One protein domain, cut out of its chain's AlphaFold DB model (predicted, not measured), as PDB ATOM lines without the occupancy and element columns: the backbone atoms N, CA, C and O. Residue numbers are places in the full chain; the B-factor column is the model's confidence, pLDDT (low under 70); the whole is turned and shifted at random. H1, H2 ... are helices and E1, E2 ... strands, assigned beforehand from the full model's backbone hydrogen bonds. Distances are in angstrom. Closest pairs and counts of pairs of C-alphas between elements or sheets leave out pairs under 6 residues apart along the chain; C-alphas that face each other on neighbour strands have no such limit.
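AT A GLANCE: This is residues 211 to 315 of the 320 residues of an uncharacterized protein of Parcubacteria group bacterium Greene0714_2 (UniProt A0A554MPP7). With little regular structure, this domain is a small, strongly twisted three-stranded sheet with two long loops, residues 230 to 257 and 267 to 302, mostly to one side, and a short helix off the sheet. The printed part has 105 residues, with E1, H1, E2, E3 along it, mostly strand; the mixed sheet runs E1, E2, E3. It is compact, radius of gyration of the C-alphas 13.5 A, spanning 36 by 29 by 26 A.

IN THESE COORDINATES: E1, residues 211 to 217, begins at C-alpha (176.474, 169.502, 245.477). H1 is residues 226 to 229. E2, residues 258 to 266, is 25.2 A long. E3, residues 303 to 314, is 26.2 A long, bends by 75 degrees at residue 310 and ends at C-alpha (170.645, 168.882, 255.852).

HOW THE PARTS SIT: E1 and E2 are parallel; N 214 and O 262 are 3.0 A apart. With H1 they form a strand-helix-strand unit, parallel neighbours with a helix between, its crossover right-handed. E2 and E3 form an antiparallel hairpin; N 263 and O 307 are 2.8 A apart. Residues 245 to 246 pair antiparallel with 212 to 213 of E1. H1, too short for any O i to N i+4 pair, is not on the sheet and is apart from E3.

THE WHOLE: The printed part has no cut. The links H1 to E2 and E2 to E3 are long. Mean pLDDT of the printed part is 76.0, with residues 271 to 282 and 290 to 302 among those under 70.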
ATOM      1  N   PRO A 211     175.217 170.231 245.496       88.88
ATOM      2  CA  PRO A 211     176.474 169.502 245.477       88.88
ATOM      3  C   PRO A 211     177.454 170.117 246.472       88.88
ATOM      4  O   PRO A 211     177.727 171.320 246.437       88.88
ATOM      5  N   VAL A 212     178.007 169.269 247.331       88.56
ATOM      6  CA  VAL A 212     179.097 169.618 248.238       88.56
ATOM      7  C   VAL A 212     180.207 168.614 248.066       88.56
ATOM      8  O   VAL A 212     179.971 167.415 247.946       88.56
ATOM      9  N   VAL A 213     181.429 169.120 248.024       87.38
ATOM     10  CA  VAL A 213     182.617 168.311 247.802       87.38
ATOM     11  C   VAL A 213     183.535 168.394 248.999       87.38
ATOM     12  O   VAL A 213     183.865 169.484 249.459       87.38
ATOM     13  N   SER A 214     183.936 167.223 249.483       87.50
ATOM     14  CA  SER A 214     184.959 167.059 250.509       87.50
ATOM     15  C   SER A 214     186.228 166.492 249.882       87.50
ATOM     16  O   SER A 214     186.174 165.666 248.966       87.50
ATOM     17  N   VAL A 215     187.381 166.943 250.361       84.69
ATOM     18  CA  VAL A 215     188.686 166.510 249.858       84.69
ATOM     19  C   VAL A 215     189.071 165.164 250.470       84.69
ATOM     20  O   VAL A 215     189.043 165.000 251.687       84.69
ATOM     21  N   TRP A 216     189.492 164.220 249.632       86.50
ATOM     22  CA  TRP A 216     190.073 162.943 250.038       86.50
ATOM     23  C   TRP A 216     191.470 162.815 249.429       86.50
ATOM     24  O   TRP A 216     191.638 162.867 248.213       86.50
ATOM     25  N   ARG A 217     192.502 162.682 250.261       84.38
ATOM     26  CA  ARG A 217     193.878 162.505 249.784       84.38
ATOM     27  C   ARG A 217     194.168 161.047 249.434       84.38
ATOM     28  O   ARG A 217     193.817 160.144 250.186       84.38
ATOM     29  N   ASP A 218     194.880 160.816 248.337       83.12
ATOM     30  CA  ASP A 218     195.322 159.481 247.940       83.12
ATOM     31  C   ASP A 218     196.089 158.804 249.089       83.12
ATOM     32  O   ASP A 218     197.108 159.311 249.558       83.12
ATOM     33  N   GLY A 219     195.618 157.637 249.523       83.81
ATOM     34  CA  GLY A 219     196.226 156.880 250.620       83.81
ATOM     35  C   GLY A 219     195.701 157.224 252.018       83.81
ATOM     36  O   GLY A 219     195.968 156.455 252.944       83.81
ATOM     37  N   ASP A 220     194.914 158.293 252.178       82.69
ATOM     38  CA  ASP A 220     194.155 158.519 253.409       82.69
ATOM     39  C   ASP A 220     193.000 157.513 253.501       82.69
ATOM     40  O   ASP A 220     192.405 157.107 252.501       82.69
ATOM     41  N   LYS A 221     192.664 157.113 254.731       84.31
ATOM     42  CA  LYS A 221     191.542 156.200 254.995       84.31
ATOM     43  C   LYS A 221     190.180 156.897 254.994       84.31
ATOM     44  O   LYS A 221     189.172 156.215 254.868       84.31
ATOM     45  N   GLU A 222     190.166 158.215 255.168       83.75
ATOM     46  CA  GLU A 222     188.982 159.044 255.402       83.75
ATOM     47  C   GLU A 222     189.161 160.393 254.696       83.75
ATOM     48  O   GLU A 222     190.291 160.852 254.496       83.75
ATOM     49  N   SER A 223     188.051 161.037 254.330       83.44
ATOM     50  CA  SER A 223     188.083 162.399 253.795       83.44
ATOM     51  C   SER A 223     188.397 163.427 254.888       83.44
ATOM     52  O   SER A 223     188.238 163.169 256.081       83.44
ATOM     53  N   LEU A 224     188.761 164.643 254.481       77.75
ATOM     54  CA  LEU A 224     188.973 165.791 255.369       77.75
ATOM     55  C   LEU A 224     187.646 166.438 255.820       77.75
ATOM     56  O   LEU A 224     187.533 167.661 255.894       77.75
ATOM     57  N   PHE A 225     186.616 165.618 256.054       82.44
ATOM     58  CA  PHE A 225     185.347 166.032 256.650       82.44
ATOM     59  C   PHE A 225     185.266 165.487 258.076       82.44
ATOM     60  O   PHE A 225     184.643 164.458 258.330       82.44
ATOM     61  N   GLU A 226     185.892 166.192 259.011       77.88
ATOM     62  CA  GLU A 226     186.064 165.753 260.401       77.88
ATOM     63  C   GLU A 226     184.749 165.390 261.083       77.88
ATOM     64  O   GLU A 226     184.628 164.335 261.710       77.88
ATOM     65  N   LYS A 227     183.720 166.219 260.876       78.69
ATOM     66  CA  LYS A 227     182.391 165.984 261.439       78.69
ATOM     67  C   LYS A 227     181.766 164.669 260.991       78.69
ATOM     68  O   LYS A 227     181.160 163.977 261.807       78.69
ATOM     69  N   MET A 228     181.917 164.311 259.717       77.44
ATOM     70  CA  MET A 228     181.375 163.064 259.177       77.44
ATOM     71  C   MET A 228     182.008 161.840 259.845       77.44
ATOM     72  O   MET A 228     181.315 160.860 260.109       77.44
ATOM     73  N   TRP A 229     183.303 161.915 260.151       78.62
ATOM     74  CA  TRP A 229     184.072 160.810 260.726       78.62
ATOM     75  C   TRP A 229     184.171 160.863 262.252       78.62
ATOM     76  O   TRP A 229     184.708 159.940 262.859       78.62
ATOM     77  N   SER A 230     183.635 161.919 262.879       78.75
ATOM     78  CA  SER A 230     183.799 162.196 264.312       78.75
ATOM     79  C   SER A 230     185.267 162.120 264.748       78.75
ATOM     80  O   SER A 230     185.592 161.547 265.790       78.75
ATOM     81  N   LYS A 231     186.156 162.656 263.909       78.56
ATOM     82  CA  LYS A 231     187.603 162.556 264.073       78.56
ATOM     83  C   LYS A 231     188.270 163.882 263.748       78.56
ATOM     84  O   LYS A 231     188.083 164.402 262.656       78.56
ATOM     85  N   ASP A 232     189.068 164.346 264.699       75.56
ATOM     86  CA  ASP A 232     189.918 165.522 264.570       75.56
ATOM     87  C   ASP A 232     191.095 165.156 263.648       75.56
ATOM     88  O   ASP A 232     191.942 164.320 263.989       75.56
ATOM     89  N   MET A 233     191.071 165.682 262.425       72.19
ATOM     90  CA  MET A 233     192.073 165.423 261.388       72.19
ATOM     91  C   MET A 233     193.136 166.531 261.364       72.19
ATOM     92  O   MET A 233     194.230 166.307 260.832       72.19
ATOM     93  N   SER A 234     192.824 167.699 261.928       65.94
ATOM     94  CA  SER A 234     193.668 168.886 262.049       65.94
ATOM     95  C   SER A 234     194.599 168.815 263.272       65.94
ATOM     96  O   SER A 234     195.725 169.319 263.214       65.94
ATOM     97  N   GLY A 235     194.173 168.116 264.329       72.06
ATOM     98  CA  GLY A 235     194.812 168.025 265.640       72.06
ATOM     99  C   GLY A 235     194.546 169.232 266.545       72.06
ATOM    100  O   GLY A 235     195.288 169.421 267.515       72.06
ATOM    101  N   ASP A 236     193.566 170.075 266.218       70.25
ATOM    102  CA  ASP A 236     193.270 171.320 266.933       70.25
ATOM    103  C   ASP A 236     192.240 171.169 268.062       70.25
ATOM    104  O   ASP A 236     191.932 172.140 268.757       70.25
ATOM    105  N   THR A 237     191.805 169.934 268.324       79.25
ATOM    106  CA  THR A 237     190.865 169.520 269.369       79.25
ATOM    107  C   THR A 237     189.396 169.862 269.124       79.25
ATOM    108  O   THR A 237     188.582 169.647 270.031       79.25
ATOM    109  N   ASP A 238     189.022 170.311 267.923       73.19
ATOM    110  CA  ASP A 238     187.623 170.371 267.504       73.19
ATOM    111  C   ASP A 238     187.312 169.462 266.293       73.19
ATOM    112  O   ASP A 238     188.081 168.569 265.960       73.19
ATOM    113  N   LEU A 239     186.072 169.517 265.798       72.94
ATOM    114  CA  LEU A 239     185.571 168.690 264.684       72.94
ATOM    115  C   LEU A 239     184.839 169.551 263.642       72.94
ATOM    116  O   LEU A 239     183.947 169.064 262.933       72.94
ATOM    117  N   ARG A 240     185.081 170.863 263.673       66.19
ATOM    118  CA  ARG A 240     184.367 171.880 262.891       66.19
ATOM    119  C   ARG A 240     185.093 172.177 261.592       66.19
ATOM    120  O   ARG A 240     184.435 172.552 260.617       66.19
ATOM    121  N   ASP A 241     186.398 171.938 261.576       64.38
ATOM    122  CA  ASP A 241     187.237 172.092 260.408       64.38
ATOM    123  C   ASP A 241     186.790 171.146 259.293       64.38
ATOM    124  O   ASP A 241     186.766 169.915 259.398       64.38
ATOM    125  N   SER A 242     186.410 171.738 258.162       63.31
ATOM    126  CA  SER A 242     186.148 170.962 256.964       63.31
ATOM    127  C   SER A 242     186.607 171.694 255.711       63.31
ATOM    128  O   SER A 242     186.344 172.880 255.510       63.31
ATOM    129  N   VAL A 243     187.264 170.965 254.803       67.38
ATOM    130  CA  VAL A 243     187.569 171.457 253.442       67.38
ATOM    131  C   VAL A 243     186.358 171.264 252.529       67.38
ATOM    132  O   VAL A 243     186.483 170.865 251.370       67.38
ATOM    133  N   ASN A 244     185.159 171.464 253.076       76.88
ATOM    134  CA  ASN A 244     183.934 171.301 252.326       76.88
ATOM    135  C   ASN A 244     183.718 172.538 251.466       76.88
ATOM    136  O   ASN A 244     183.712 173.669 251.953       76.88
ATOM    137  N   VAL A 245     183.526 172.316 250.174       81.19
ATOM    138  CA  VAL A 245     183.211 173.379 249.227       81.19
ATOM    139  C   VAL A 245     181.827 173.111 248.663       81.19
ATOM    140  O   VAL A 245     181.592 172.083 248.025       81.19
ATOM    141  N   ALA A 246     180.900 174.027 248.916       83.94
ATOM    142  CA  ALA A 246     179.547 173.964 248.385       83.94
ATOM    143  C   ALA A 246     179.442 174.746 247.070       83.94
ATOM    144  O   ALA A 246     180.141 175.745 246.865       83.94
ATOM    145  N   SER A 247     178.549 174.305 246.178       80.62
ATOM    146  CA  SER A 247     178.307 174.999 244.908       80.62
ATOM    147  C   SER A 247     177.743 176.408 245.087       80.62
ATOM    148  O   SER A 247     178.117 177.300 244.329       80.62
ATOM    149  N   PHE A 248     176.877 176.627 246.080       82.88
ATOM    150  CA  PHE A 248     176.117 177.870 246.207       82.88
ATOM    151  C   PHE A 248     176.052 178.393 247.648       82.88
ATOM    152  O   PHE A 248     176.063 177.635 248.617       82.88
ATOM    153  N   GLU A 249     175.958 179.716 247.791       85.12
ATOM    154  CA  GLU A 249     175.575 180.369 249.048       85.12
ATOM    155  C   GLU A 249     174.048 180.540 249.148       85.12
ATOM    156  O   GLU A 249     173.354 180.464 248.137       85.12
ATOM    157  N   ARG A 250     173.514 180.795 250.354       84.88
ATOM    158  CA  ARG A 250     172.065 180.901 250.626       84.88
ATOM    159  C   ARG A 250     171.313 181.913 249.759       84.88
ATOM    160  O   ARG A 250     170.133 181.722 249.491       84.88
ATOM    161  N   SER A 251     171.969 182.993 249.348       84.50
ATOM    162  CA  SER A 251     171.404 184.031 248.470       84.50
ATOM    163  C   SER A 251     171.212 183.562 247.023       84.50
ATOM    164  O   SER A 251     170.515 184.222 246.254       84.50
ATOM    165  N   HIS A 252     171.833 182.448 246.626       86.62
ATOM    166  CA  HIS A 252     171.766 181.947 245.262       86.62
ATOM    167  C   HIS A 252     170.388 181.318 244.968       86.62
ATOM    168  O   HIS A 252     169.904 180.528 245.776       86.62
ATOM    169  N   PRO A 253     169.770 181.561 243.793       84.75
ATOM    170  CA  PRO A 253     168.444 181.019 243.465       84.75
ATOM    171  C   PRO A 253     168.342 179.486 243.469       84.75
ATOM    172  O   PRO A 253     167.263 178.942 243.666       84.75
ATOM    173  N   SER A 254     169.457 178.790 243.237       85.06
ATOM    174  CA  SER A 254     169.545 177.319 243.273       85.06
ATOM    175  C   SER A 254     169.968 176.761 244.636       85.06
ATOM    176  O   SER A 254     170.318 175.585 244.732       85.06
ATOM    177  N   TYR A 255     170.020 177.596 245.676       87.62
ATOM    178  CA  TYR A 255     170.322 177.128 247.021       87.62
ATOM    179  C   TYR A 255     169.223 176.196 247.540       87.62
ATOM    180  O   TYR A 255     168.029 176.442 247.390       87.62
ATOM    181  N   THR A 256     169.662 175.139 248.208       90.62
ATOM    182  CA  THR A 256     168.831 174.171 248.917       90.62
ATOM    183  C   THR A 256     169.616 173.714 250.144       90.62
ATOM    184  O   THR A 256     170.834 173.506 250.052       90.62
ATOM    185  N   PRO A 257     168.967 173.567 251.307       91.94
ATOM    186  CA  PRO A 257     169.649 173.130 252.515       91.94
ATOM    187  C   PRO A 257     169.936 171.621 252.499       91.94
ATOM    188  O   PRO A 257     170.710 171.148 253.324       91.94
ATOM    189  N   ILE A 258     169.386 170.860 251.542       93.06
ATOM    190  CA  ILE A 258     169.676 169.431 251.375       93.06
ATOM    191  C   ILE A 258     170.919 169.257 250.509       93.06
ATOM    192  O   ILE A 258     170.910 169.540 249.312       93.06
ATOM    193  N   TRP A 259     172.007 168.796 251.111       92.50
ATOM    194  CA  TRP A 259     173.313 168.683 250.473       92.50
ATOM    195  C   TRP A 259     173.572 167.240 250.043       92.50
ATOM    196  O   TRP A 259     173.246 166.303 250.769       92.50
ATOM    197  N   LYS A 260     174.180 167.063 248.867       92.19
ATOM    198  CA  LYS A 260     174.682 165.780 248.365       92.19
ATOM    199  C   LYS A 260     176.203 165.801 248.389       92.19
ATOM    200  O   LYS A 260     176.814 166.611 247.690       92.19
ATOM    201  N   LEU A 261     176.800 164.897 249.166       90.88
ATOM    202  CA  LEU A 261     178.252 164.799 249.264       90.88
ATOM    203  C   LEU A 261     178.854 164.083 248.060       90.88
ATOM    204  O   LEU A 261     178.400 163.006 247.666       90.88
ATOM    205  N   SER A 262     179.965 164.617 247.586       90.19
ATOM    206  CA  SER A 262     180.910 163.915 246.734       90.19
ATOM    207  C   SER A 262     182.317 164.047 247.309       90.19
ATOM    208  O   SER A 262     182.644 165.032 247.970       90.19
ATOM    209  N   PHE A 263     183.170 163.064 247.046       88.62
ATOM    210  CA  PHE A 263     184.580 163.127 247.408       88.62
ATOM    211  C   PHE A 263     185.420 163.481 246.195       88.62
ATOM    212  O   PHE A 263     185.286 162.872 245.135       88.62
ATOM    213  N   ILE A 264     186.299 164.462 246.354       86.81
ATOM    214  CA  ILE A 264     187.308 164.793 245.356       86.81
ATOM    215  C   ILE A 264     188.625 164.178 245.797       86.81
ATOM    216  O   ILE A 264     189.177 164.549 246.832       86.81
ATOM    217  N   HIS A 265     189.127 163.259 244.977       84.81
ATOM    218  CA  HIS A 265     190.397 162.585 245.199       84.81
ATOM    219  C   HIS A 265     191.544 163.478 244.731       84.81
ATOM    220  O   HIS A 265     191.554 163.953 243.591       84.81
ATOM    221  N   VAL A 266     192.509 163.726 245.610       83.50
ATOM    222  CA  VAL A 266     193.669 164.593 245.367       83.50
ATOM    223  C   VAL A 266     194.953 163.886 245.764       83.50
ATOM    224  O   VAL A 266     194.951 162.965 246.571       83.50
ATOM    225  N   LYS A 267     196.093 164.362 245.263       82.12
ATOM    226  CA  LYS A 267     197.395 163.829 245.687       82.12
ATOM    227  C   LYS A 267     197.579 163.964 247.203       82.12
ATOM    228  O   LYS A 267     197.189 164.972 247.783       82.12
ATOM    229  N   ASN A 268     198.294 163.023 247.817       79.88
ATOM    230  CA  ASN A 268     198.643 163.041 249.249       79.88
ATOM    231  C   ASN A 268     199.401 164.294 249.736       79.88
ATOM    232  O   ASN A 268     199.489 164.545 250.932       79.88
ATOM    233  N   THR A 269     199.936 165.085 248.807       76.06
ATOM    234  CA  THR A 269     200.610 166.368 249.054       76.06
ATOM    235  C   THR A 269     199.654 167.560 249.080       76.06
ATOM    236  O   THR A 269     200.106 168.692 249.259       76.06
ATOM    237  N   TYR A 270     198.351 167.342 248.874       74.25
ATOM    238  CA  TYR A 270     197.353 168.392 249.016       74.25
ATOM    239  C   TYR A 270     197.315 168.872 250.476       74.25
ATOM    240  O   TYR A 270     197.325 168.039 251.390       74.25
ATOM    241  N   PRO A 271     197.306 170.193 250.708       66.25
ATOM    242  CA  PRO A 271     197.401 170.729 252.055       66.25
ATOM    243  C   PRO A 271     196.154 170.459 252.896       66.25
ATOM    244  O   PRO A 271     195.034 170.476 252.389       66.25
ATOM    245  N   THR A 272     196.354 170.260 254.197       62.56
ATOM    246  CA  THR A 272     195.288 170.341 255.203       62.56
ATOM    247  C   THR A 272     195.053 171.803 255.584       62.56
ATOM    248  O   THR A 272     195.954 172.634 255.453       62.56
ATOM    249  N   LEU A 273     193.846 172.139 256.050       56.47
ATOM    250  CA  LEU A 273     193.528 173.497 256.522       56.47
ATOM    251  C   LEU A 273     194.340 173.902 257.765       56.47
ATOM    252  O   LEU A 273     194.587 175.090 257.955       56.47
ATOM    253  N   SER A 274     194.842 172.922 258.525       54.06
ATOM    254  CA  SER A 274     195.660 173.110 259.730       54.06
ATOM    255  C   SER A 274     197.052 173.709 259.498       54.06
ATOM    256  O   SER A 274     197.761 173.989 260.463       54.06
ATOM    257  N   ASP A 275     197.461 173.937 258.246       56.81
ATOM    258  CA  ASP A 275     198.656 174.720 257.934       56.81
ATOM    259  C   ASP A 275     198.248 176.130 257.457       56.81
ATOM    260  O   ASP A 275     197.841 176.298 256.299       56.81
ATOM    261  N   PRO A 276     198.391 177.178 258.296       55.78
ATOM    262  CA  PRO A 276     198.083 178.562 257.932       55.78
ATOM    263  C   PRO A 276     198.849 179.064 256.700       55.78
ATOM    264  O   PRO A 276     198.408 180.005 256.039       55.78
ATOM    265  N   GLN A 277     199.996 178.458 256.369       51.41
ATOM    266  CA  GLN A 277     200.764 178.797 255.170       51.41
ATOM    267  C   GLN A 277     200.193 178.144 253.906       51.41
ATOM    268  O   GLN A 277     200.446 178.620 252.793       51.41
ATOM    269  N   LEU A 278     199.410 177.073 254.051       51.19
ATOM    270  CA  LEU A 278     198.823 176.328 252.943       51.19
ATOM    271  C   LEU A 278     197.302 176.508 252.803       51.19
ATOM    272  O   LEU A 278     196.790 176.300 251.702       51.19
ATOM    273  N   SER A 279     196.596 176.996 253.830       53.75
ATOM    274  CA  SER A 279     195.172 177.381 253.768       53.75
ATOM    275  C   SER A 279     194.893 178.472 252.718       53.75
ATOM    276  O   SER A 279     193.813 178.541 252.129       53.75
ATOM    277  N   VAL A 280     195.907 179.275 252.375       53.66
ATOM    278  CA  VAL A 280     195.870 180.248 251.266       53.66
ATOM    279  C   VAL A 280     195.692 179.563 249.898       53.66
ATOM    280  O   VAL A 280     195.191 180.186 248.963       53.66
ATOM    281  N   LYS A 281     196.075 178.284 249.774       58.59
ATOM    282  CA  LYS A 281     195.976 177.475 248.545       58.59
ATOM    283  C   LYS A 281     194.785 176.513 248.532       58.59
ATOM    284  O   LYS A 281     194.578 175.858 247.510       58.59
ATOM    285  N   ALA A 282     194.039 176.406 249.632       65.56
ATOM    286  CA  ALA A 282     192.841 175.579 249.680       65.56
ATOM    287  C   ALA A 282     191.776 176.122 248.719       65.56
ATOM    288  O   ALA A 282     191.702 177.327 248.454       65.56
ATOM    289  N   TRP A 283     190.953 175.224 248.186       72.69
ATOM    290  CA  TRP A 283     189.823 175.622 247.358       72.69
ATOM    291  C   TRP A 283     188.737 176.271 248.215       72.69
ATOM    292  O   TRP A 283     188.346 175.737 249.245       72.69
ATOM    293  N   LYS A 284     188.252 177.430 247.770       74.50
ATOM    294  CA  LYS A 284     187.248 178.260 248.458       74.50
ATOM    295  C   LYS A 284     185.956 178.417 247.657       74.50
ATOM    296  O   LYS A 284     185.006 179.048 248.114       74.50
ATOM    297  N   SER A 285     185.914 177.900 246.433       77.31
ATOM    298  CA  SER A 285     184.699 177.888 245.623       77.31
ATOM    299  C   SER A 285     184.657 176.679 244.704       77.31
ATOM    300  O   SER A 285     185.687 176.144 244.293       77.31
ATOM    301  N   PHE A 286     183.442 176.251 244.376       77.75
ATOM    302  CA  PHE A 286     183.212 175.080 243.537       77.75
ATOM    303  C   PHE A 286     183.807 175.252 242.130       77.75
ATOM    304  O   PHE A 286     184.388 174.322 241.579       77.75
ATOM    305  N   ASP A 287     183.810 176.477 241.602       77.56
ATOM    306  CA  ASP A 287     184.426 176.793 240.306       77.56
ATOM    307  C   ASP A 287     185.953 176.622 240.301       77.56
ATOM    308  O   ASP A 287     186.576 176.524 239.243       77.56
ATOM    309  N   GLN A 288     186.612 176.602 241.466       74.69
ATOM    310  CA  GLN A 288     188.043 176.286 241.561       74.69
ATOM    311  C   GLN A 288     188.327 174.783 241.443       74.69
ATOM    312  O   GLN A 288     189.470 174.403 241.188       74.69
ATOM    313  N   LEU A 289     187.297 173.952 241.581       72.62
ATOM    314  CA  LEU A 289     187.360 172.495 241.517       72.62
ATOM    315  C   LEU A 289     186.919 171.972 240.153       72.62
ATOM    316  O   LEU A 289     187.587 171.132 239.543       72.62
ATOM    317  N   VAL A 290     185.806 172.515 239.668       68.75
ATOM    318  CA  VAL A 290     185.075 172.047 238.497       68.75
ATOM    319  C   VAL A 290     184.844 173.230 237.568       68.75
ATOM    320  O   VAL A 290     184.368 174.267 238.014       68.75
ATOM    321  N   SER A 291     185.204 173.116 236.285       59.19
ATOM    322  CA  SER A 291     184.974 174.220 235.338       59.19
ATOM    323  C   SER A 291     183.553 174.275 234.774       59.19
ATOM    324  O   SER A 291     183.158 175.341 234.323       59.19
ATOM    325  N   ASP A 292     182.806 173.164 234.804       57.44
ATOM    326  CA  ASP A 292     181.435 173.064 234.285       57.44
ATOM    327  C   ASP A 292     180.551 172.238 235.229       57.44
ATOM    328  O   ASP A 292     180.810 171.058 235.481       57.44
ATOM    329  N   ILE A 293     179.477 172.847 235.737       49.69
ATOM    330  CA  ILE A 293     178.461 172.161 236.544       49.69
ATOM    331  C   ILE A 293     177.507 171.439 235.573       49.69
ATOM    332  O   ILE A 293     176.613 172.049 234.992       49.69
ATOM    333  N   GLY A 294     177.727 170.139 235.339       52.38
ATOM    334  CA  GLY A 294     176.952 169.328 234.391       52.38
ATOM    335  C   GLY A 294     177.461 167.886 234.252       52.38
ATOM    336  O   GLY A 294     178.282 167.429 235.040       52.38
ATOM    337  N   ARG A 295     176.987 167.145 233.233       44.69
ATOM    338  CA  ARG A 295     177.307 165.707 233.026       44.69
ATOM    339  C   ARG A 295     178.789 165.399 232.751       44.69
ATOM    340  O   ARG A 295     179.161 164.229 232.754       44.69
ATOM    341  N   HIS A 296     179.624 166.413 232.523       45.50
ATOM    342  CA  HIS A 296     181.060 166.255 232.314       45.50
ATOM    343  C   HIS A 296     181.818 167.230 233.206       45.50
ATOM    344  O   HIS A 296     181.947 168.411 232.902       45.50
ATOM    345  N   VAL A 297     182.312 166.710 234.325       54.94
ATOM    346  CA  VAL A 297     183.144 167.458 235.257       54.94
ATOM    347  C   VAL A 297     184.563 167.517 234.691       54.94
ATOM    348  O   VAL A 297     185.301 166.534 234.725       54.94
ATOM    349  N   ASN A 298     184.946 168.670 234.147       56.62
ATOM    350  CA  ASN A 298     186.337 168.954 233.806       56.62
ATOM    351  C   ASN A 298     187.062 169.393 235.079       56.62
ATOM    352  O   ASN A 298     186.883 170.511 235.574       56.62
ATOM    353  N   PHE A 299     187.863 168.487 235.629       66.06
ATOM    354  CA  PHE A 299     188.626 168.769 236.831       66.06
ATOM    355  C   PHE A 299     189.806 169.694 236.550       66.06
ATOM    356  O   PHE A 299     190.571 169.496 235.600       66.06
ATOM    357  N   LYS A 300     190.002 170.689 237.416       69.19
ATOM    358  CA  LYS A 300     191.210 171.517 237.374       69.19
ATOM    359  C   LYS A 300     192.428 170.725 237.876       69.19
ATOM    360  O   LYS A 300     192.317 169.735 238.597       69.19
ATOM    361  N   LYS A 301     193.623 171.156 237.455       67.00
ATOM    362  CA  LYS A 301     194.911 170.498 237.748       67.00
ATOM    363  C   LYS A 301     195.050 170.176 239.247       67.00
ATOM    364  O   LYS A 301     195.022 171.086 240.065       67.00
ATOM    365  N   GLY A 302     195.292 168.904 239.576       69.25
ATOM    366  CA  GLY A 302     195.518 168.437 240.955       69.25
ATOM    367  C   GLY A 302     194.412 167.542 241.522       69.25
ATOM    368  O   GLY A 302     194.625 166.930 242.564       69.25
ATOM    369  N   VAL A 303     193.289 167.428 240.818       76.06
ATOM    370  CA  VAL A 303     192.224 166.468 241.116       76.06
ATOM    371  C   VAL A 303     192.426 165.205 240.280       76.06
ATOM    372  O   VAL A 303     192.588 165.278 239.061       76.06
ATOM    373  N   ASN A 304     192.410 164.056 240.944       79.62
ATOM    374  CA  ASN A 304     192.600 162.739 240.342       79.62
ATOM    375  C   ASN A 304     191.267 162.040 240.029       79.62
ATOM    376  O   ASN A 304     191.230 161.154 239.178       79.62
ATOM    377  N   GLY A 305     190.174 162.444 240.682       81.00
ATOM    378  CA  GLY A 305     188.841 161.909 240.427       81.00
ATOM    379  C   GLY A 305     187.765 162.511 241.327       81.00
ATOM    380  O   GLY A 305     188.063 163.231 242.280       81.00
ATOM    381  N   LEU A 306     186.512 162.183 241.016       84.38
ATOM    382  CA  LEU A 306     185.334 162.477 241.829       84.38
ATOM    383  C   LEU A 306     184.591 161.178 242.091       84.38
ATOM    384  O   LEU A 306     184.280 160.432 241.164       84.38
ATOM    385  N   GLU A 307     184.280 160.949 243.350       88.56
ATOM    386  CA  GLU A 307     183.435 159.863 243.799       88.56
ATOM    387  C   GLU A 307     182.113 160.455 244.276       88.56
ATOM    388  O   GLU A 307     182.055 161.180 245.270       88.56
ATOM    389  N   GLU A 308     181.034 160.178 243.546       86.88
ATOM    390  CA  GLU A 308     179.702 160.534 244.018       86.88
ATOM    391  C   GLU A 308     179.280 159.595 245.142       86.88
ATOM    392  O   GLU A 308     179.302 158.371 244.990       86.88
ATOM    393  N   THR A 309     178.816 160.169 246.248       87.94
ATOM    394  CA  THR A 309     178.265 159.381 247.346       87.94
ATOM    395  C   THR A 309     176.738 159.350 247.284       87.94
ATOM    396  O   THR A 309     176.086 160.087 246.536       87.94
ATOM    397  N   LYS A 310     176.149 158.489 248.117       87.44
ATOM    398  CA  LYS A 310     174.709 158.502 248.408       87.44
ATOM    399  C   LYS A 310     174.377 159.320 249.658       87.44
ATOM    400  O   LYS A 310     173.216 159.345 250.055       87.44
ATOM    401  N   PHE A 311     175.370 159.937 250.298       88.62
ATOM    402  CA  PHE A 311     175.165 160.663 251.541       88.62
ATOM    403  C   PHE A 311     174.455 161.979 251.265       88.62
ATOM    404  O   PHE A 311     174.948 162.836 250.525       88.62
ATOM    405  N   LEU A 312     173.294 162.110 251.898       91.31
ATOM    406  CA  LEU A 312     172.559 163.350 252.002       91.31
ATOM    407  C   LEU A 312     172.603 163.824 253.449       91.31
ATOM    408  O   LEU A 312     172.527 163.029 254.388       91.31
ATOM    409  N   PHE A 313     172.710 165.127 253.618       90.69
ATOM    410  CA  PHE A 313     172.609 165.767 254.918       90.69
ATOM    411  C   PHE A 313     171.905 167.108 254.760       90.69
ATOM    412  O   PHE A 313     171.890 167.685 253.673       90.69
ATOM    413  N   ASN A 314     171.279 167.578 255.828       91.94
ATOM    414  CA  ASN A 314     170.645 168.882 255.852       91.94
ATOM    415  C   ASN A 314     171.596 169.840 256.556       91.94
ATOM    416  O   ASN A 314     172.163 169.534 257.604       91.94
ATOM    417  N   CYS A 315     171.834 170.972 255.913       91.75
ATOM    418  CA  CYS A 315     172.801 171.970 256.324       91.75
ATOM    419  C   CYS A 315     172.180 173.357 256.073       91.75
ATOM    420  O   CYS A 315     172.557 174.071 255.131       91.75
TER     421      CYS A 315